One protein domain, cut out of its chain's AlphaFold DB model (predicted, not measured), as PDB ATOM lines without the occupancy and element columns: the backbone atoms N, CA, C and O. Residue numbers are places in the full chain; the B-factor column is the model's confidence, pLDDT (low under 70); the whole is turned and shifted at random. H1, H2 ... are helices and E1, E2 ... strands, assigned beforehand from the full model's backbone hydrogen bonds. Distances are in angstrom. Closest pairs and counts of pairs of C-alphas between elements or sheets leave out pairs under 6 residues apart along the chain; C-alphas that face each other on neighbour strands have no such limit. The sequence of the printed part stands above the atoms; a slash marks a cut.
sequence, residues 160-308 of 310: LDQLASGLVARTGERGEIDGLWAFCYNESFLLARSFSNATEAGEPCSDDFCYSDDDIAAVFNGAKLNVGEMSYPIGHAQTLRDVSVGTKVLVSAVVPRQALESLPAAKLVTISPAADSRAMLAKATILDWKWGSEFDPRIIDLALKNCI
ATOM      1  N   LEU A 160      26.613 -17.433 -12.090       62.16
ATOM      2  CA  LEU A 160      25.681 -18.305 -12.790       62.16
ATOM      3  C   LEU A 160      25.507 -17.778 -14.214       62.16
ATOM      4  O   LEU A 160      25.089 -16.638 -14.410       62.16
ATOM      5  N   ASP A 161      25.825 -18.609 -15.195       63.53
ATOM      6  CA  ASP A 161      25.540 -18.374 -16.602       63.53
ATOM      7  C   ASP A 161      24.550 -19.407 -17.136       63.53
ATOM      8  O   ASP A 161      24.399 -20.510 -16.610       63.53
ATOM      9  N   GLN A 162      23.865 -19.033 -18.211       59.06
ATOM     10  CA  GLN A 162      23.024 -19.943 -18.969       59.06
ATOM     11  C   GLN A 162      23.851 -20.548 -20.107       59.06
ATOM     12  O   GLN A 162      24.381 -19.821 -20.949       59.06
ATOM     13  N   LEU A 163      23.940 -21.876 -20.144       61.94
ATOM     14  CA  LEU A 163      24.441 -22.641 -21.285       61.94
ATOM     15  C   LEU A 163      23.234 -23.277 -21.991       61.94
ATOM     16  O   LEU A 163      22.212 -23.494 -21.352       61.94
ATOM     17  N   ALA A 164      23.317 -23.558 -23.294       53.72
ATOM     18  CA  ALA A 164      22.183 -23.907 -24.171       53.72
ATOM     19  C   ALA A 164      21.096 -24.845 -23.585       53.72
ATOM     20  O   ALA A 164      19.929 -24.717 -23.946       53.72
ATOM     21  N   SER A 165      21.457 -25.765 -22.687       56.00
ATOM     22  CA  SER A 165      20.557 -26.732 -22.047       56.00
ATOM     23  C   SER A 165      20.463 -26.626 -20.515       56.00
ATOM     24  O   SER A 165      19.884 -27.516 -19.897       56.00
ATOM     25  N   GLY A 166      21.010 -25.588 -19.871       61.50
ATOM     26  CA  GLY A 166      20.979 -25.490 -18.409       61.50
ATOM     27  C   GLY A 166      21.695 -24.287 -17.791       61.50
ATOM     28  O   GLY A 166      22.083 -23.334 -18.465       61.50
ATOM     29  N   LEU A 167      21.850 -24.341 -16.468       62.38
ATOM     30  CA  LEU A 167      22.608 -23.370 -15.680       62.38
ATOM     31  C   LEU A 167      24.004 -23.924 -15.393       62.38
ATOM     32  O   LEU A 167      24.146 -25.076 -14.983       62.38
ATOM     33  N   VAL A 168      25.019 -23.089 -15.589       73.19
ATOM     34  CA  VAL A 168      26.400 -23.371 -15.211       73.19
ATOM     35  C   VAL A 168      26.852 -22.343 -14.192       73.19
ATOM     36  O   VAL A 168      26.707 -21.140 -14.397       73.19
ATOM     37  N   ALA A 169      27.407 -22.814 -13.086       69.94
ATOM     38  CA  ALA A 169      28.205 -21.970 -12.226       69.94
ATOM     39  C   ALA A 169      29.642 -22.009 -12.726       69.94
ATOM     40  O   ALA A 169      30.171 -23.093 -12.966       69.94
ATOM     41  N   ARG A 170      30.279 -20.855 -12.896       69.69
ATOM     42  CA  ARG A 170      31.691 -20.813 -13.264       69.69
ATOM     43  C   ARG A 170      32.466 -19.732 -12.541       69.69
ATOM     44  O   ARG A 170      31.891 -18.710 -12.162       69.69
ATOM     45  N   THR A 171      33.757 -19.970 -12.371       60.28
ATOM     46  CA  THR A 171      34.722 -18.944 -11.975       60.28
ATOM     47  C   THR A 171      35.185 -18.171 -13.204       60.28
ATOM     48  O   THR A 171      35.080 -18.659 -14.332       60.28
ATOM     49  N   GLY A 172      35.696 -16.965 -12.984       54.62
ATOM     50  CA  GLY A 172      36.207 -16.121 -14.059       54.62
ATOM     51  C   GLY A 172      35.138 -15.265 -14.743       54.62
ATOM     52  O   GLY A 172      33.928 -15.359 -14.501       54.62
ATOM     53  N   GLU A 173      35.588 -14.350 -15.586       50.47
ATOM     54  CA  GLU A 173      34.774 -13.266 -16.125       50.47
ATOM     55  C   GLU A 173      33.859 -13.651 -17.287       50.47
ATOM     56  O   GLU A 173      33.908 -14.742 -17.847       50.47
ATOM     57  N   ARG A 174      32.975 -12.738 -17.713       47.28
ATOM     58  CA  ARG A 174      32.178 -12.945 -18.934       47.28
ATOM     59  C   ARG A 174      33.092 -12.967 -20.159       47.28
ATOM     60  O   ARG A 174      33.580 -11.922 -20.560       47.28
ATOM     61  N   GLY A 175      33.272 -14.142 -20.758       50.22
ATOM     62  CA  GLY A 175      34.175 -14.332 -21.898       50.22
ATOM     63  C   GLY A 175      35.567 -14.832 -21.511       50.22
ATOM     64  O   GLY A 175      36.300 -15.249 -22.404       50.22
ATOM     65  N   GLU A 176      35.902 -14.866 -20.215       57.09
ATOM     66  CA  GLU A 176      37.020 -15.674 -19.744       57.09
ATOM     67  C   GLU A 176      36.646 -17.139 -19.903       57.09
ATOM     68  O   GLU A 176      35.569 -17.602 -19.505       57.09
ATOM     69  N   ILE A 177      37.533 -17.822 -20.596       63.31
ATOM     70  CA  ILE A 177      37.322 -19.175 -21.052       63.31
ATOM     71  C   ILE A 177      37.887 -20.153 -20.053       63.31
ATOM     72  O   ILE A 177      37.299 -21.211 -19.897       63.31
ATOM     73  N   ASP A 178      38.994 -19.815 -19.401       68.06
ATOM     74  CA  ASP A 178      39.682 -20.684 -18.456       68.06
ATOM     75  C   ASP A 178      39.054 -20.512 -17.089       68.06
ATOM     76  O   ASP A 178      38.835 -19.402 -16.622       68.06
ATOM     77  N   GLY A 179      38.683 -21.618 -16.459       72.38
ATOM     78  CA  GLY A 179      38.003 -21.548 -15.178       72.38
ATOM     79  C   GLY A 179      37.424 -22.876 -14.745       72.38
ATOM     80  O   GLY A 179      37.457 -23.876 -15.467       72.38
ATOM     81  N   LEU A 180      36.886 -22.874 -13.534       73.44
ATOM     82  CA  LEU A 180      36.132 -23.983 -12.984       73.44
ATOM     83  C   LEU A 180      34.674 -23.823 -13.366       73.44
ATOM     84  O   LEU A 180      34.110 -22.737 -13.281       73.44
ATOM     85  N   TRP A 181      34.078 -24.918 -13.805       79.81
ATOM     86  CA  TRP A 181      32.693 -25.012 -14.221       79.81
ATOM     87  C   TRP A 181      32.020 -26.079 -13.367       79.81
ATOM     88  O   TRP A 181      32.569 -27.153 -13.138       79.81
ATOM     89  N   ALA A 182      30.810 -25.789 -12.920       79.69
ATOM     90  CA  ALA A 182      29.956 -26.683 -12.164       79.69
ATOM     91  C   ALA A 182      28.573 -26.688 -12.817       79.69
ATOM     92  O   ALA A 182      27.929 -25.641 -12.923       79.69
ATOM     93  N   PHE A 183      28.125 -27.848 -13.295       80.31
ATOM     94  CA  PHE A 183      26.846 -27.962 -13.997       80.31
ATOM     95  C   PHE A 183      26.232 -29.358 -13.890       80.31
ATOM     96  O   PHE A 183      26.909 -30.347 -13.608       80.31
ATOM     97  N   CYS A 184      24.927 -29.423 -14.138       80.25
ATOM     98  CA  CYS A 184      24.167 -30.666 -14.202       80.25
ATOM     99  C   CYS A 184      24.169 -31.227 -15.628       80.25
ATOM    100  O   CYS A 184      23.895 -30.492 -16.578       80.25
ATOM    101  N   TYR A 185      24.393 -32.529 -15.781       78.19
ATOM    102  CA  TYR A 185      24.246 -33.230 -17.054       78.19
ATOM    103  C   TYR A 185      23.784 -34.669 -16.817       78.19
ATOM    104  O   TYR A 185      24.448 -35.407 -16.095       78.19
ATOM    105  N   ASN A 186      22.658 -35.069 -17.422       75.06
ATOM    106  CA  ASN A 186      22.074 -36.414 -17.290       75.06
ATOM    107  C   ASN A 186      22.039 -36.916 -15.830       75.06
ATOM    108  O   ASN A 186      22.654 -37.932 -15.510       75.06
ATOM    109  N   GLU A 187      21.387 -36.156 -14.939       75.69
ATOM    110  CA  GLU A 187      21.239 -36.464 -13.496       75.69
ATOM    111  C   GLU A 187      22.557 -36.538 -12.698       75.69
ATOM    112  O   GLU A 187      22.575 -36.878 -11.517       75.69
ATOM    113  N   SER A 188      23.681 -36.191 -13.326       79.44
ATOM    114  CA  SER A 188      24.999 -36.155 -12.701       79.44
ATOM    115  C   SER A 188      25.473 -34.716 -12.541       79.44
ATOM    116  O   SER A 188      25.267 -33.876 -13.418       79.44
ATOM    117  N   PHE A 189      26.150 -34.424 -11.432       83.12
ATOM    118  CA  PHE A 189      26.875 -33.166 -11.279       83.12
ATOM    119  C   PHE A 189      28.292 -33.330 -11.806       83.12
ATOM    120  O   PHE A 189      29.018 -34.249 -11.410       83.12
ATOM    121  N   LEU A 190      28.677 -32.422 -12.692       86.19
ATOM    122  CA  LEU A 190      30.001 -32.380 -13.277       86.19
ATOM    123  C   LEU A 190      30.761 -31.177 -12.728       86.19
ATOM    124  O   LEU A 190      30.262 -30.050 -12.761       86.19
ATOM    125  N   LEU A 191      31.985 -31.430 -12.268       82.75
ATOM    126  CA  LEU A 191      33.005 -30.396 -12.112       82.75
ATOM    127  C   LEU A 191      33.910 -30.454 -13.328       82.75
ATOM    128  O   LEU A 191      34.403 -31.522 -13.684       82.75
ATOM    129  N   ALA A 192      34.124 -29.319 -13.971       84.38
ATOM    130  CA  ALA A 192      34.948 -29.233 -15.155       84.38
ATOM    131  C   ALA A 192      35.944 -28.085 -15.061       84.38
ATOM    132  O   ALA A 192      35.710 -27.093 -14.377       84.38
ATOM    133  N   ARG A 193      37.056 -28.237 -15.772       83.06
ATOM    134  CA  ARG A 193      38.006 -27.168 -16.042       83.06
ATOM    135  C   ARG A 193      38.045 -26.926 -17.538       83.06
ATOM    136  O   ARG A 193      38.161 -27.871 -18.324       83.06
ATOM    137  N   SER A 194      37.917 -25.670 -17.918       84.06
ATOM    138  CA  SER A 194      38.018 -25.217 -19.297       84.06
ATOM    139  C   SER A 194      39.422 -24.698 -19.598       84.06
ATOM    140  O   SER A 194      40.116 -24.209 -18.705       84.06
ATOM    141  N   PHE A 195      39.825 -24.866 -20.856       83.75
ATOM    142  CA  PHE A 195      41.124 -24.494 -21.398       83.75
ATOM    143  C   PHE A 195      40.932 -23.750 -22.727       83.75
ATOM    144  O   PHE A 195      40.242 -24.224 -23.637       83.75
ATOM    145  N   SER A 196      41.558 -22.589 -22.834       83.06
ATOM    146  CA  SER A 196      41.543 -21.662 -23.956       83.06
ATOM    147  C   SER A 196      42.720 -21.926 -24.882       83.06
ATOM    148  O   SER A 196      42.616 -21.719 -26.091       83.06
ATOM    149  N   ASN A 197      43.808 -22.459 -24.322       86.06
ATOM    150  CA  ASN A 197      44.971 -22.925 -25.051       86.06
ATOM    151  C   ASN A 197      44.931 -24.448 -25.237       86.06
ATOM    152  O   ASN A 197      44.650 -25.202 -24.300       86.06
ATOM    153  N   ALA A 198      45.230 -24.891 -26.454       89.88
ATOM    154  CA  ALA A 198      45.312 -26.299 -26.799       89.88
ATOM    155  C   ALA A 198      46.277 -26.534 -27.967       89.88
ATOM    156  O   ALA A 198      46.487 -25.646 -28.795       89.88
ATOM    157  N   THR A 199      46.835 -27.742 -28.059       91.06
ATOM    158  CA  THR A 199      47.648 -28.154 -29.215       91.06
ATOM    159  C   THR A 199      46.790 -28.284 -30.479       91.06
ATOM    160  O   THR A 199      45.561 -28.274 -30.419       91.06
ATOM    161  N   GLU A 200      47.413 -28.469 -31.649       87.56
ATOM    162  CA  GLU A 200      46.679 -28.765 -32.895       87.56
ATOM    163  C   GLU A 200      45.883 -30.079 -32.816       87.56
ATOM    164  O   GLU A 200      44.834 -30.210 -33.442       87.56
ATOM    165  N   ALA A 201      46.351 -31.036 -32.006       87.44
ATOM    166  CA  ALA A 201      45.621 -32.264 -31.691       87.44
ATOM    167  C   ALA A 201      44.470 -32.031 -30.688       87.44
ATOM    168  O   ALA A 201      43.703 -32.946 -30.381       87.44
ATOM    169  N   GLY A 202      44.340 -30.801 -30.189       87.81
ATOM    170  CA  GLY A 202      43.324 -30.364 -29.250       87.81
ATOM    171  C   GLY A 202      43.646 -30.673 -27.796       87.81
ATOM    172  O   GLY A 202      42.746 -30.559 -26.975       87.81
ATOM    173  N   GLU A 203      44.868 -31.074 -27.446       90.00
ATOM    174  CA  GLU A 203      45.257 -31.366 -26.060       90.00
ATOM    175  C   GLU A 203      45.248 -30.080 -25.225       90.00
ATOM    176  O   GLU A 203      45.846 -29.098 -25.665       90.00
ATOM    177  N   PRO A 204      44.586 -30.044 -24.053       88.19
ATOM    178  CA  PRO A 204      44.532 -28.838 -23.236       88.19
ATOM    179  C   PRO A 204      45.925 -28.465 -22.739       88.19
ATOM    180  O   PRO A 204      46.693 -29.338 -22.332       88.19
ATOM    181  N   CYS A 205      46.221 -27.169 -22.721       83.25
ATOM    182  CA  CYS A 205      47.482 -26.647 -22.217       83.25
ATOM    183  C   CYS A 205      47.244 -25.635 -21.097       83.25
ATOM    184  O   CYS A 205      46.303 -24.845 -21.144       83.25
ATOM    185  N   SER A 206      48.125 -25.648 -20.103       78.56
ATOM    186  CA  SER A 206      48.241 -24.616 -19.078       78.56
ATOM    187  C   SER A 206      49.690 -24.171 -19.036       78.56
ATOM    188  O   SER A 206      50.584 -25.005 -18.878       78.56
ATOM    189  N   ASP A 207      49.911 -22.870 -19.179       79.62
ATOM    190  CA  ASP A 207      51.247 -22.294 -19.322       79.62
ATOM    191  C   ASP A 207      52.035 -23.021 -20.434       79.62
ATOM    192  O   ASP A 207      51.548 -23.155 -21.559       79.62
ATOM    193  N   ASP A 208      53.219 -23.540 -20.109       79.19
ATOM    194  CA  ASP A 208      54.104 -24.251 -21.036       79.19
ATOM    195  C   ASP A 208      53.858 -25.774 -21.083       79.19
ATOM    196  O   ASP A 208      54.653 -26.515 -21.670       79.19
ATOM    197  N   PHE A 209      52.795 -26.278 -20.444       80.50
ATOM    198  CA  PHE A 209      52.534 -27.713 -20.327       80.50
ATOM    199  C   PHE A 209      51.196 -28.121 -20.948       80.50
ATOM    200  O   PHE A 209      50.152 -27.558 -20.628       80.50
ATOM    201  N   CYS A 210      51.213 -29.156 -21.790       86.81
ATOM    202  CA  CYS A 210      50.017 -29.726 -22.412       86.81
ATOM    203  C   CYS A 210      49.761 -31.152 -21.921       86.81
ATOM    204  O   CYS A 210      50.697 -31.909 -21.650       86.81
ATOM    205  N   TYR A 211      48.486 -31.514 -21.806       86.00
ATOM    206  CA  TYR A 211      48.040 -32.779 -21.232       86.00
ATOM    207  C   TYR A 211      47.457 -33.677 -22.317       86.00
ATOM    208  O   TYR A 211      46.431 -33.350 -22.909       86.00
ATOM    209  N   SER A 212      48.081 -34.831 -22.536       89.44
ATOM    210  CA  SER A 212      47.505 -35.861 -23.404       89.44
ATOM    211  C   SER A 212      46.238 -36.464 -22.783       89.44
ATOM    212  O   SER A 212      46.007 -36.367 -21.574       89.44
ATOM    213  N   ASP A 213      45.418 -37.140 -23.589       86.38
ATOM    214  CA  ASP A 213      44.239 -37.847 -23.068       86.38
ATOM    215  C   ASP A 213      44.634 -38.948 -22.061       86.38
ATOM    216  O   ASP A 213      43.931 -39.155 -21.070       86.38
ATOM    217  N   ASP A 214      45.798 -39.584 -22.248       86.06
ATOM    218  CA  ASP A 214      46.361 -40.546 -21.294       86.06
ATOM    219  C   ASP A 214      46.760 -39.870 -19.976       86.06
ATOM    220  O   ASP A 214      46.493 -40.414 -18.906       86.06
ATOM    221  N   ASP A 215      47.350 -38.669 -20.025       84.50
ATOM    222  CA  ASP A 215      47.654 -37.896 -18.816       84.50
ATOM    223  C   ASP A 215      46.377 -37.572 -18.036       84.50
ATOM    224  O   ASP A 215      46.336 -37.746 -16.817       84.50
ATOM    225  N   ILE A 216      45.324 -37.137 -18.735       85.06
ATOM    226  CA  ILE A 216      44.023 -36.822 -18.134       85.06
ATOM    227  C   ILE A 216      43.417 -38.077 -17.498       85.06
ATOM    228  O   ILE A 216      43.054 -38.060 -16.320       85.06
ATOM    229  N   ALA A 217      43.334 -39.177 -18.247       84.25
ATOM    230  CA  ALA A 217      42.785 -40.437 -17.755       84.25
ATOM    231  C   ALA A 217      43.550 -40.935 -16.523       84.25
ATOM    232  O   ALA A 217      42.954 -41.384 -15.543       84.25
ATOM    233  N   ALA A 218      44.874 -40.808 -16.549       82.81
ATOM    234  CA  ALA A 218      45.726 -41.249 -15.468       82.81
ATOM    235  C   ALA A 218      45.569 -40.357 -14.217       82.81
ATOM    236  O   ALA A 218      45.562 -40.887 -13.109       82.81
ATOM    237  N   VAL A 219      45.362 -39.041 -14.368       81.19
ATOM    238  CA  VAL A 219      45.051 -38.133 -13.245       81.19
ATOM    239  C   VAL A 219      43.764 -38.546 -12.532       81.19
ATOM    240  O   VAL A 219      43.727 -38.536 -11.303       81.19
ATOM    241  N   PHE A 220      42.728 -38.933 -13.280       84.88
ATOM    242  CA  PHE A 220      41.442 -39.341 -12.706       84.88
ATOM    243  C   PHE A 220      41.397 -40.797 -12.234       84.88
ATOM    244  O   PHE A 220      40.488 -41.169 -11.488       84.88
ATOM    245  N   ASN A 221      42.364 -41.629 -12.619       86.69
ATOM    246  CA  ASN A 221      42.430 -43.014 -12.172       86.69
ATOM    247  C   ASN A 221      42.716 -43.077 -10.665       86.69
ATOM    248  O   ASN A 221      43.850 -42.900 -10.234       86.69
ATOM    249  N   GLY A 222      41.679 -43.323  -9.861       84.94
ATOM    250  CA  GLY A 222      41.770 -43.350  -8.398       84.94
ATOM    251  C   GLY A 222      41.800 -41.965  -7.741       84.94
ATOM    252  O   GLY A 222      42.117 -41.873  -6.552       84.94
ATOM    253  N   ALA A 223      41.459 -40.908  -8.485       86.69
ATOM    254  CA  ALA A 223      41.309 -39.570  -7.932       86.69
ATOM    255  C   ALA A 223      40.166 -39.501  -6.917       86.69
ATOM    256  O   ALA A 223      39.156 -40.209  -7.006       86.69
ATOM    257  N   LYS A 224      40.323 -38.601  -5.948       88.38
ATOM    258  CA  LYS A 224      39.313 -38.329  -4.933       88.38
ATOM    259  C   LYS A 224      39.068 -36.838  -4.795       88.38
ATOM    260  O   LYS A 224      40.005 -36.048  -4.808       88.38
ATOM    261  N   LEU A 225      37.807 -36.479  -4.605       86.12
ATOM    262  CA  LEU A 225      37.380 -35.177  -4.127       86.12
ATOM    263  C   LEU A 225      37.276 -35.234  -2.605       86.12
ATOM    264  O   LEU A 225      36.452 -35.971  -2.065       86.12
ATOM    265  N   ASN A 226      38.098 -34.462  -1.910       84.00
ATOM    266  CA  ASN A 226      37.993 -34.305  -0.469       84.00
ATOM    267  C   ASN A 226      37.077 -33.126  -0.167       84.00
ATOM    268  O   ASN A 226      37.255 -32.062  -0.747       84.00
ATOM    269  N   VAL A 227      36.117 -33.322   0.729       82.12
ATOM    270  CA  VAL A 227      35.129 -32.335   1.169       82.12
ATOM    271  C   VAL A 227      35.175 -32.309   2.697       82.12
ATOM    272  O   VAL A 227      34.627 -33.184   3.370       82.12
ATOM    273  N   GLY A 228      35.901 -31.343   3.261       82.25
ATOM    274  CA  GLY A 228      36.266 -31.342   4.676       82.25
ATOM    275  C   GLY A 228      37.129 -32.557   5.029       82.25
ATOM    276  O   GLY A 228      38.202 -32.746   4.462       82.25
ATOM    277  N   GLU A 229      36.657 -33.383   5.962       86.19
ATOM    278  CA  GLU A 229      37.326 -34.633   6.367       86.19
ATOM    279  C   GLU A 229      36.884 -35.851   5.540       86.19
ATOM    280  O   GLU A 229      37.428 -36.946   5.691       86.19
ATOM    281  N   MET A 230      35.886 -35.686   4.668       90.88
ATOM    282  CA  MET A 230      35.344 -36.769   3.849       90.88
ATOM    283  C   MET A 230      36.033 -36.816   2.489       90.88
ATOM    284  O   MET A 230      36.480 -35.798   1.973       90.88
ATOM    285  N   SER A 231      36.117 -38.006   1.895       91.00
ATOM    286  CA  SER A 231      36.803 -38.228   0.622       91.00
ATOM    287  C   SER A 231      35.954 -39.111  -0.283       91.00
ATOM    288  O   SER A 231      35.546 -40.205   0.114       91.00
ATOM    289  N   TYR A 232      35.688 -38.633  -1.495       91.69
ATOM    290  CA  TYR A 232      34.780 -39.252  -2.454       91.69
ATOM    291  C   TYR A 232      35.531 -39.595  -3.733       91.69
ATOM    292  O   TYR A 232      36.245 -38.739  -4.249       91.69
ATOM    293  N   PRO A 233      35.387 -40.811  -4.280       91.56
ATOM    294  CA  PRO A 233      35.991 -41.130  -5.566       91.56
ATOM    295  C   PRO A 233      35.368 -40.258  -6.659       91.56
ATOM    296  O   PRO A 233      34.147 -40.125  -6.723       91.56
ATOM    297  N   ILE A 234      36.202 -39.692  -7.523       88.50
ATOM    298  CA  ILE A 234      35.757 -39.002  -8.736       88.50
ATOM    299  C   ILE A 234      36.336 -39.713  -9.952       88.50
ATOM    300  O   ILE A 234      37.418 -40.292  -9.889       88.50
ATOM    301  N   GLY A 235      35.597 -39.685 -11.054       88.19
ATOM    302  CA  GLY A 235      36.016 -40.286 -12.314       88.19
ATOM    303  C   GLY A 235      35.992 -39.260 -13.431       88.19
ATOM    304  O   GLY A 235      35.156 -38.355 -13.419       88.19
ATOM    305  N   HIS A 236      36.892 -39.419 -14.402       90.62
ATOM    306  CA  HIS A 236      36.829 -38.674 -15.656       90.62
ATOM    307  C   HIS A 236      35.480 -38.941 -16.325       90.62
ATOM    308  O   HIS A 236      35.090 -40.094 -16.501       90.62
ATOM    309  N   ALA A 237      34.753 -37.874 -16.640       88.94
ATOM    310  CA  ALA A 237      33.466 -37.958 -17.313       88.94
ATOM    311  C   ALA A 237      33.660 -37.864 -18.826       88.94
ATOM    312  O   ALA A 237      33.238 -38.738 -19.578       88.94
ATOM    313  N   GLN A 238      34.293 -36.777 -19.267       89.00
ATOM    314  CA  GLN A 238      34.507 -36.481 -20.678       89.00
ATOM    315  C   GLN A 238      35.539 -35.367 -20.861       89.00
ATOM    316  O   GLN A 238      35.690 -34.488 -20.003       89.00
ATOM    317  N   THR A 239      36.181 -35.389 -22.028       89.19
ATOM    318  CA  THR A 239      36.976 -34.291 -22.584       89.19
ATOM    319  C   THR A 239      36.273 -33.812 -23.849       89.19
ATOM    320  O   THR A 239      36.209 -34.540 -24.837       89.19
ATOM    321  N   LEU A 240      35.707 -32.609 -23.815       88.19
ATOM    322  CA  LEU A 240      35.064 -31.993 -24.974       88.19
ATOM    323  C   LEU A 240      36.027 -31.000 -25.622       88.19
ATOM    324  O   LEU A 240      36.734 -30.290 -24.913       88.19
ATOM    325  N   ARG A 241      36.040 -30.935 -26.954       89.62
ATOM    326  CA  ARG A 241      36.884 -30.013 -27.728       89.62
ATOM    327  C   ARG A 241      36.018 -29.024 -28.511       89.62
ATOM    328  O   ARG A 241      34.901 -29.369 -28.887       89.62
ATOM    329  N   ASP A 242      36.530 -27.812 -28.714       82.81
ATOM    330  CA  ASP A 242      35.860 -26.684 -29.382       82.81
ATOM    331  C   ASP A 242      34.430 -26.436 -28.860       82.81
ATOM    332  O   ASP A 242      33.468 -26.283 -29.614       82.81
ATOM    333  N   VAL A 243      34.292 -26.414 -27.532       74.19
ATOM    334  CA  VAL A 243      32.998 -26.352 -26.834       74.19
ATOM    335  C   VAL A 243      32.269 -25.035 -27.090       74.19
ATOM    336  O   VAL A 243      31.045 -25.005 -27.212       74.19
ATOM    337  N   SER A 244      33.009 -23.931 -27.162       70.75
ATOM    338  CA  SER A 244      32.453 -22.609 -27.439       70.75
ATOM    339  C   SER A 244      33.501 -21.705 -28.073       70.75
ATOM    340  O   SER A 244      34.689 -22.023 -28.095       70.75
ATOM    341  N   VAL A 245      33.076 -20.531 -28.550       68.19
ATOM    342  CA  VAL A 245      34.019 -19.469 -28.919       68.19
ATOM    343  C   VAL A 245      34.919 -19.208 -27.716       68.19
ATOM    344  O   VAL A 245      34.425 -18.924 -26.624       68.19
ATOM    345  N   GLY A 246      36.222 -19.388 -27.921       68.00
ATOM    346  CA  GLY A 246      37.222 -19.258 -26.879       68.00
ATOM    347  C   GLY A 246      37.568 -20.557 -26.145       68.00
ATOM    348  O   GLY A 246      38.751 -20.833 -26.003       68.00
ATOM    349  N   THR A 247      36.588 -21.380 -25.751       74.06
ATOM    350  CA  THR A 247      36.820 -22.661 -25.045       74.06
ATOM    351  C   THR A 247      37.255 -23.758 -25.993       74.06
ATOM    352  O   THR A 247      36.433 -24.367 -26.683       74.06
ATOM    353  N   LYS A 248      38.557 -24.044 -25.987       81.62
ATOM    354  CA  LYS A 248      39.161 -25.082 -26.818       81.62
ATOM    355  C   LYS A 248      38.982 -26.467 -26.248       81.62
ATOM    356  O   LYS A 248      38.690 -27.380 -27.013       81.62
ATOM    357  N   VAL A 249      39.092 -26.629 -24.936       85.88
ATOM    358  CA  VAL A 249      38.907 -27.930 -24.294       85.88
ATOM    359  C   VAL A 249      38.170 -27.768 -22.977       85.88
ATOM    360  O   VAL A 249      38.417 -26.825 -22.234       85.88
ATOM    361  N   LEU A 250      37.283 -28.704 -22.664       85.25
ATOM    362  CA  LEU A 250      36.634 -28.831 -21.367       85.25
ATOM    363  C   LEU A 250      36.878 -30.244 -20.840       85.25
ATOM    364  O   LEU A 250      36.399 -31.214 -21.426       85.25
ATOM    365  N   VAL A 251      37.602 -30.359 -19.731       86.44
ATOM    366  CA  VAL A 251      37.848 -31.635 -19.047       86.44
ATOM    367  C   VAL A 251      36.948 -31.697 -17.828       86.44
ATOM    368  O   VAL A 251      36.979 -30.791 -17.001       86.44
ATOM    369  N   SER A 252      36.144 -32.749 -17.705       88.81
ATOM    370  CA  SER A 252      35.134 -32.854 -16.649       88.81
ATOM    371  C   SER A 252      35.204 -34.165 -15.881       88.81
ATOM    372  O   SER A 252      35.642 -35.192 -16.405       88.81
ATOM    373  N   ALA A 253      34.750 -34.113 -14.634       88.06
ATOM    374  CA  ALA A 253      34.711 -35.217 -13.696       88.06
ATOM    375  C   ALA A 253      33.320 -35.357 -13.080       88.06
ATOM    376  O   ALA A 253      32.681 -34.358 -12.739       88.06
ATOM    377  N   VAL A 254      32.872 -36.601 -12.908       90.00
ATOM    378  CA  VAL A 254      31.624 -36.901 -12.202       90.00
ATOM    379  C   VAL A 254      31.857 -36.769 -10.706       90.00
ATOM    380  O   VAL A 254      32.764 -37.398 -10.153       90.00
ATOM    381  N   VAL A 255      31.007 -35.986 -10.049       87.12
ATOM    382  CA  VAL A 255      31.012 -35.829  -8.597       87.12
ATOM    383  C   VAL A 255      29.882 -36.666  -7.997       87.12
ATOM    384  O   VAL A 255      28.721 -36.466  -8.360       87.12
ATOM    385  N   PRO A 256      30.177 -37.587  -7.061       87.62
ATOM    386  CA  PRO A 256      29.141 -38.350  -6.381       87.62
ATOM    387  C   PRO A 256      28.180 -37.444  -5.614       87.62
ATOM    388  O   PRO A 256      28.597 -36.484  -4.965       87.62
ATOM    389  N   ARG A 257      26.894 -37.804  -5.603       83.38
ATOM    390  CA  ARG A 257      25.847 -37.069  -4.878       83.38
ATOM    391  C   ARG A 257      26.200 -36.822  -3.410       83.38
ATOM    392  O   ARG A 257      25.995 -35.723  -2.913       83.38
ATOM    393  N   GLN A 258      26.790 -37.810  -2.738       85.69
ATOM    394  CA  GLN A 258      27.177 -37.692  -1.330       85.69
ATOM    395  C   GLN A 258      28.218 -36.587  -1.106       85.69
ATOM    396  O   GLN A 258      28.225 -35.949  -0.056       85.69
ATOM    397  N   ALA A 259      29.086 -36.339  -2.093       84.81
ATOM    398  CA  ALA A 259      30.021 -35.226  -2.036       84.81
ATOM    399  C   ALA A 259      29.262 -33.895  -2.099       84.81
ATOM    400  O   ALA A 259      29.507 -33.030  -1.265       84.81
ATOM    401  N   LEU A 260      28.288 -33.764  -3.013       78.19
ATOM    402  CA  LEU A 260      27.450 -32.563  -3.164       78.19
ATOM    403  C   LEU A 260      26.638 -32.245  -1.915       78.19
ATOM    404  O   LEU A 260      26.541 -31.093  -1.520       78.19
ATOM    405  N   GLU A 261      26.069 -33.262  -1.278       80.88
ATOM    406  CA  GLU A 261      25.305 -33.096  -0.037       80.88
ATOM    407  C   GLU A 261      26.196 -32.619   1.121       80.88
ATOM    408  O   GLU A 261      25.721 -31.983   2.060       80.88
ATOM    409  N   SER A 262      27.501 -32.874   1.027       81.19
ATOM    410  CA  SER A 262      28.498 -32.505   2.033       81.19
ATOM    411  C   SER A 262      29.133 -31.137   1.793       81.19
ATOM    412  O   SER A 262      29.698 -30.544   2.713       81.19
ATOM    413  N   LEU A 263      29.027 -30.630   0.564       73.12
ATOM    414  CA  LEU A 263      29.587 -29.356   0.138       73.12
ATOM    415  C   LEU A 263      29.129 -28.175   1.037       73.12
ATOM    416  O   LEU A 263      29.993 -27.465   1.544       73.12
ATOM    417  N   PRO A 264      27.835 -27.956   1.356       70.81
ATOM    418  CA  PRO A 264      27.407 -26.757   2.092       70.81
ATOM    419  C   PRO A 264      28.038 -26.575   3.483       70.81
ATOM    420  O   PRO A 264      28.088 -25.457   3.992       70.81
ATOM    421  N   ALA A 265      28.492 -27.663   4.110       71.31
ATOM    422  CA  ALA A 265      29.096 -27.651   5.442       71.31
ATOM    423  C   ALA A 265      30.635 -27.660   5.419       71.31
ATOM    424  O   ALA A 265      31.272 -27.549   6.471       71.31
ATOM    425  N   ALA A 266      31.245 -27.823   4.246       65.69
ATOM    426  CA  ALA A 266      32.681 -27.980   4.128       65.69
ATOM    427  C   ALA A 266      33.409 -26.633   4.107       65.69
ATOM    428  O   ALA A 266      32.997 -25.668   3.473       65.69
ATOM    429  N   LYS A 267      34.534 -26.592   4.826       63.09
ATOM    430  CA  LYS A 267      35.440 -25.436   4.865       63.09
ATOM    431  C   LYS A 267      36.571 -25.528   3.846       63.09
ATOM    432  O   LYS A 267      37.170 -24.510   3.540       63.09
ATOM    433  N   LEU A 268      36.887 -26.744   3.390       62.06
ATOM    434  CA  LEU A 268      37.966 -27.067   2.457       62.06
ATOM    435  C   LEU A 268      37.461 -28.119   1.459       62.06
ATOM    436  O   LEU A 268      36.888 -29.121   1.880       62.06
ATOM    437  N   VAL A 269      37.684 -27.910   0.165       65.75
ATOM    438  CA  VAL A 269      37.536 -28.921  -0.889       65.75
ATOM    439  C   VAL A 269      38.822 -28.958  -1.666       65.75
ATOM    440  O   VAL A 269      39.293 -27.890  -2.031       65.75
ATOM    441  N   THR A 270      39.354 -30.154  -1.904       71.31
ATOM    442  CA  THR A 270      40.572 -30.392  -2.691       71.31
ATOM    443  C   THR A 270      40.383 -31.623  -3.572       71.31
ATOM    444  O   THR A 270      39.655 -32.543  -3.196       71.31
ATOM    445  N   ILE A 271      41.063 -31.695  -4.718       74.94
ATOM    446  CA  ILE A 271      41.274 -32.976  -5.402       74.94
ATOM    447  C   ILE A 271      42.588 -33.574  -4.934       74.94
ATOM    448  O   ILE A 271      43.623 -32.916  -4.905       74.94
ATOM    449  N   SER A 272      42.563 -34.864  -4.628       79.88
ATOM    450  CA  SER A 272      43.769 -35.671  -4.515       79.88
ATOM    451  C   SER A 272      43.843 -36.648  -5.686       79.88
ATOM    452  O   SER A 272      42.943 -37.484  -5.815       79.88
ATOM    453  N   PRO A 273      44.886 -36.587  -6.532       75.00
ATOM    454  CA  PRO A 273      45.142 -37.645  -7.504       75.00
ATOM    455  C   PRO A 273      45.485 -38.955  -6.775       75.00
ATOM    456  O   PRO A 273      45.807 -38.951  -5.581       75.00
ATOM    457  N   ALA A 274      45.447 -40.088  -7.482       70.88
ATOM    458  CA  ALA A 274      45.934 -41.341  -6.912       70.88
ATOM    459  C   ALA A 274      47.421 -41.240  -6.530       70.88
ATOM    460  O   ALA A 274      48.220 -40.589  -7.202       70.88
ATOM    461  N   ALA A 275      47.783 -41.891  -5.424       58.22
ATOM    462  CA  ALA A 275      49.007 -41.649  -4.658       58.22
ATOM    463  C   ALA A 275      50.346 -41.991  -5.358       58.22
ATOM    464  O   ALA A 275      51.401 -41.793  -4.757       58.22
ATOM    465  N   ASP A 276      50.348 -42.450  -6.612       54.41
ATOM    466  CA  ASP A 276      51.479 -43.206  -7.170       54.41
ATOM    467  C   ASP A 276      52.371 -42.473  -8.186       54.41
ATOM    468  O   ASP A 276      53.143 -43.110  -8.902       54.41
ATOM    469  N   SER A 277      52.395 -41.135  -8.234       51.41
ATOM    470  CA  SER A 277      53.426 -40.457  -9.038       51.41
ATOM    471  C   SER A 277      53.722 -39.013  -8.620       51.41
ATOM    472  O   SER A 277      52.878 -38.127  -8.709       51.41
ATOM    473  N   ARG A 278      54.983 -38.722  -8.259       48.41
ATOM    474  CA  ARG A 278      55.485 -37.335  -8.116       48.41
ATOM    475  C   ARG A 278      55.379 -36.531  -9.415       48.41
ATOM    476  O   ARG A 278      55.202 -35.321  -9.352       48.41
ATOM    477  N   ALA A 279      55.468 -37.192 -10.572       49.50
ATOM    478  CA  ALA A 279      55.255 -36.550 -11.868       49.50
ATOM    479  C   ALA A 279      53.772 -36.202 -12.085       49.50
ATOM    480  O   ALA A 279      53.474 -35.184 -12.696       49.50
ATOM    481  N   MET A 280      52.847 -36.989 -11.525       53.03
ATOM    482  CA  MET A 280      51.431 -36.631 -11.480       53.03
ATOM    483  C   MET A 280      51.138 -35.520 -10.490       53.03
ATOM    484  O   MET A 280      50.334 -34.668 -10.814       53.03
ATOM    485  N   LEU A 281      51.791 -35.470  -9.328       52.12
ATOM    486  CA  LEU A 281      51.576 -34.390  -8.358       52.12
ATOM    487  C   LEU A 281      51.955 -33.011  -8.927       52.12
ATOM    488  O   LEU A 281      51.216 -32.058  -8.716       52.12
ATOM    489  N   ALA A 282      53.034 -32.919  -9.714       50.34
ATOM    490  CA  ALA A 282      53.407 -31.689 -10.426       50.34
ATOM    491  C   ALA A 282      52.454 -31.337 -11.591       50.34
ATOM    492  O   ALA A 282      52.299 -30.168 -11.936       50.34
ATOM    493  N   LYS A 283      51.794 -32.339 -12.189       49.50
ATOM    494  CA  LYS A 283      50.739 -32.157 -13.204       49.50
ATOM    495  C   LYS A 283      49.357 -31.879 -12.584       49.50
ATOM    496  O   LYS A 283      48.521 -31.252 -13.222       49.50
ATOM    497  N   ALA A 284      49.127 -32.316 -11.345       45.03
ATOM    498  CA  ALA A 284      47.868 -32.216 -10.606       45.03
ATOM    499  C   ALA A 284      47.740 -30.924  -9.793       45.03
ATOM    500  O   ALA A 284      46.652 -30.638  -9.307       45.03
ATOM    501  N   THR A 285      48.795 -30.107  -9.699       48.38
ATOM    502  CA  THR A 285      48.735 -28.740  -9.146       48.38
ATOM    503  C   THR A 285      47.689 -27.864  -9.849       48.38
ATOM    504  O   THR A 285      47.189 -26.910  -9.271       48.38
ATOM    505  N   ILE A 286      47.286 -28.234 -11.069       46.81
ATOM    506  CA  ILE A 286      46.189 -27.618 -11.832       46.81
ATOM    507  C   ILE A 286      44.797 -27.968 -11.277       46.81
ATOM    508  O   ILE A 286      43.815 -27.285 -11.554       46.81
ATOM    509  N   LEU A 287      44.674 -29.020 -10.478       51.62
ATOM    510  CA  LEU A 287      43.422 -29.433  -9.841       51.62
ATOM    511  C   LEU A 287      43.438 -29.189  -8.327       51.62
ATOM    512  O   LEU A 287      42.562 -29.688  -7.623       51.62
ATOM    513  N   ASP A 288      44.419 -28.436  -7.816       49.66
ATOM    514  CA  ASP A 288      44.491 -28.077  -6.398       49.66
ATOM    515  C   ASP A 288      43.424 -27.015  -6.096       49.66
ATOM    516  O   ASP A 288      43.653 -25.810  -6.146       49.66
ATOM    517  N   TRP A 289      42.199 -27.486  -5.883       54.16
ATOM    518  CA  TRP A 289      41.053 -26.679  -5.478       54.16
ATOM    519  C   TRP A 289      41.221 -26.331  -3.996       54.16
ATOM    520  O   TRP A 289      41.591 -27.210  -3.220       54.16
ATOM    521  N   LYS A 290      40.992 -25.082  -3.575       47.47
ATOM    522  CA  LYS A 290      41.020 -24.704  -2.151       47.47
ATOM    523  C   LYS A 290      39.777 -23.905  -1.783       47.47
ATOM    524  O   LYS A 290      39.624 -22.741  -2.117       47.47
ATOM    525  N   TRP A 291      38.883 -24.529  -1.024       41.47
ATOM    526  CA  TRP A 291      37.711 -23.846  -0.471       41.47
ATOM    527  C   TRP A 291      38.097 -22.914   0.685       41.47
ATOM    528  O   TRP A 291      38.928 -23.254   1.525       41.47
ATOM    529  N   GLY A 292      37.453 -21.748   0.727       40.72
ATOM    530  CA  GLY A 292      37.471 -20.800   1.844       40.72
ATOM    531  C   GLY A 292      37.273 -19.358   1.379       40.72
ATOM    532  O   GLY A 292      36.558 -18.598   2.022       40.72
ATOM    533  N   SER A 293      37.826 -19.024   0.213       42.78
ATOM    534  CA  SER A 293      37.662 -17.745  -0.499       42.78
ATOM    535  C   SER A 293      36.897 -17.884  -1.824       42.78
ATOM    536  O   SER A 293      36.450 -16.888  -2.380       42.78
ATOM    537  N   GLU A 294      36.710 -19.115  -2.307       44.09
ATOM    538  CA  GLU A 294      36.378 -19.417  -3.705       44.09
ATOM    539  C   GLU A 294      35.100 -20.263  -3.869       44.09
ATOM    540  O   GLU A 294      35.048 -21.061  -4.786       44.09
ATOM    541  N   PHE A 295      34.078 -20.224  -3.003       48.88
ATOM    542  CA  PHE A 295      32.835 -20.991  -3.257       48.88
ATOM    543  C   PHE A 295      31.613 -20.383  -2.555       48.88
ATOM    544  O   PHE A 295      31.664 -20.105  -1.358       48.88
ATOM    545  N   ASP A 296      30.499 -20.224  -3.282       53.62
ATOM    546  CA  ASP A 296      29.227 -19.718  -2.743       53.62
ATOM    547  C   ASP A 296      28.272 -20.881  -2.390       53.62
ATOM    548  O   ASP A 296      27.836 -21.611  -3.289       53.62
ATOM    549  N   PRO A 297      27.877 -21.053  -1.113       56.22
ATOM    550  CA  PRO A 297      26.941 -22.098  -0.683       56.22
ATOM    551  C   PRO A 297      25.600 -22.094  -1.433       56.22
ATOM    552  O   PRO A 297      24.970 -23.141  -1.587       56.22
ATOM    553  N   ARG A 298      25.159 -20.933  -1.934       59.22
ATOM    554  CA  ARG A 298      23.900 -20.789  -2.681       59.22
ATOM    555  C   ARG A 298      23.950 -21.488  -4.036       59.22
ATOM    556  O   ARG A 298      22.929 -21.980  -4.501       59.22
ATOM    557  N   ILE A 299      25.127 -21.558  -4.657       57.72
ATOM    558  CA  ILE A 299      25.326 -22.242  -5.940       57.72
ATOM    559  C   ILE A 299      25.189 -23.756  -5.769       57.72
ATOM    560  O   ILE A 299      24.595 -24.423  -6.613       57.72
ATOM    561  N   ILE A 300      25.681 -24.289  -4.653       60.16
ATOM    562  CA  ILE A 300      25.571 -25.711  -4.314       60.16
ATOM    563  C   ILE A 300      24.115 -26.086  -4.039       60.16
ATOM    564  O   ILE A 300      23.636 -27.089  -4.559       60.16
ATOM    565  N   ASP A 301      23.391 -25.266  -3.274       64.50
ATOM    566  CA  ASP A 301      21.956 -25.458  -3.037       64.50
ATOM    567  C   ASP A 301      21.158 -25.427  -4.353       64.50
ATOM    568  O   ASP A 301      20.281 -26.260  -4.583       64.50
ATOM    569  N   LEU A 302      21.518 -24.521  -5.270       64.25
ATOM    570  CA  LEU A 302      20.929 -24.462  -6.606       64.25
ATOM    571  C   LEU A 302      21.221 -25.736  -7.416       64.25
ATOM    572  O   LEU A 302      20.320 -26.265  -8.064       64.25
ATOM    573  N   ALA A 303      22.454 -26.243  -7.373       62.28
ATOM    574  CA  ALA A 303      22.840 -27.474  -8.054       62.28
ATOM    575  C   ALA A 303      22.113 -28.701  -7.486       62.28
ATOM    576  O   ALA A 303      21.554 -29.484  -8.248       62.28
ATOM    577  N   LEU A 304      22.040 -28.837  -6.159       64.44
ATOM    578  CA  LEU A 304      21.321 -29.929  -5.492       64.44
ATOM    579  C   LEU A 304      19.834 -29.960  -5.873       64.44
ATOM    580  O   LEU A 304      19.273 -31.036  -6.047       64.44
ATOM    581  N   LYS A 305      19.210 -28.789  -6.048       69.19
ATOM    582  CA  LYS A 305      17.796 -28.666  -6.437       69.19
ATOM    583  C   LYS A 305      17.525 -28.898  -7.924       69.19
ATOM    584  O   LYS A 305      16.406 -29.255  -8.266       69.19
ATOM    585  N   ASN A 306      18.502 -28.649  -8.800       63.59
ATOM    586  CA  ASN A 306      18.294 -28.671 -10.256       63.59
ATOM    587  C   ASN A 306      18.965 -29.849 -10.975       63.59
ATOM    588  O   ASN A 306      18.543 -30.192 -12.074       63.59
ATOM    589  N   CYS A 307      19.994 -30.471 -10.394       63.78
ATOM    590  CA  CYS A 307      20.660 -31.630 -10.999       63.78
ATOM    591  C   CYS A 307      19.935 -32.949 -10.733       63.78
ATOM    592  O   CYS A 307      20.318 -33.970 -11.296       63.78
ATOM    593  N   ILE A 308      18.942 -32.935  -9.848       56.22
ATOM    594  CA  ILE A 308      18.317 -34.125  -9.289       56.22
ATOM    595  C   ILE A 308      16.806 -33.938  -9.432       56.22
ATOM    596  O   ILE A 308      16.163 -33.351  -8.566       56.22
TER     597      ILE A 308
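AT A GLANCE: This is residues 160 to 308 of the 310 residues of an uncharacterized protein of Paracoccus homiensis (UniProt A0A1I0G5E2). Picture a strongly twisted sheet of six strands, E1 E2 E3 E4 E8 E7, with H4 over its E2 and E3 part and H1 over its E7 edge. E6 runs on into E7 and ties in a small second sheet, E6 E5 E9; H2 packs on this small sheet and also on H4, while H3 packs beside E9. The 149 printed residues hold four named helices and nine named strands, E1 E2 E3 E4 H1 E5 E6 E7 E8 H2 E9 H3 H4 along the chain, and both sheets are antiparallel. The class is mixed, and the whole is compact and rounded, with a radius of gyration of the C-alphas of 14.7 A and spans of 39 by 37 by 28 A.

IN THESE COORDINATES: Find C-alpha 160 at (25.681, -18.305, -12.790), where E1, residues 160 to 163, begins. Go on through E2, residues 166 to 170, E3, residues 179 to 185, 18.1 A, and E4, residues 188 to 195, 21.7 A. H1 is residues 213 to 220; then come E5, 224 to 227, E6, 230 to 233, E7, 235 to 241, 18.5 A, and E8, 249 to 255, 19.3 A. H2, residues 257 to 265, starts at (25.847, -37.069, -4.878). E9 is 269 to 272, H3 is 278 to 287, and H4, 297 to 306, ends at (18.294, -28.671, -10.256).

HOW THE PARTS SIT: Look first at E1 to E4, a meander, each strand the antiparallel neighbour of the one before: N 161 and O 168 are 2.8 A apart, N 169 and O 182 2.9 A, N 181 and O 192 2.8 A. E8 follows beside E4, with N 193 and O 251 at 2.8 A, and E7 beside E8, with N 250 and O 240 at 2.8 A. In the small sheet E5 is the antiparallel neighbour of both E6 and E9: N 225 and O 232, across E5 and E6, are within hydrogen-bond range at 2.8 A, and so are N 226 and O 270, across E5 and E9, at 2.8 A. H1 and H4 are on one face of the large sheet, two layers, at heights of 9.4 A and 9.3 A. H2 is on the small sheet at a height of 8.7 A, and touches H4 at a shallow tilt of 29 degrees, opposite ways; their closest C-alphas are those of Pro 264 and Pro 297, 5.4 A. Every O i to N i+4 pair is within hydrogen-bond range in H1 and H4, against 3 of 5 in H2 and 4 of 6 in H3.

THE WHOLE: The C-alphas farthest apart, those of Glu 200 and Ala 265, are 42.2 A apart. The printed part has no cut, and its one long link is E4 to H1, 17 residues. Mean pLDDT of the printed part is 72.9; look for values under 70 in 58 residues, among them 275 to 308.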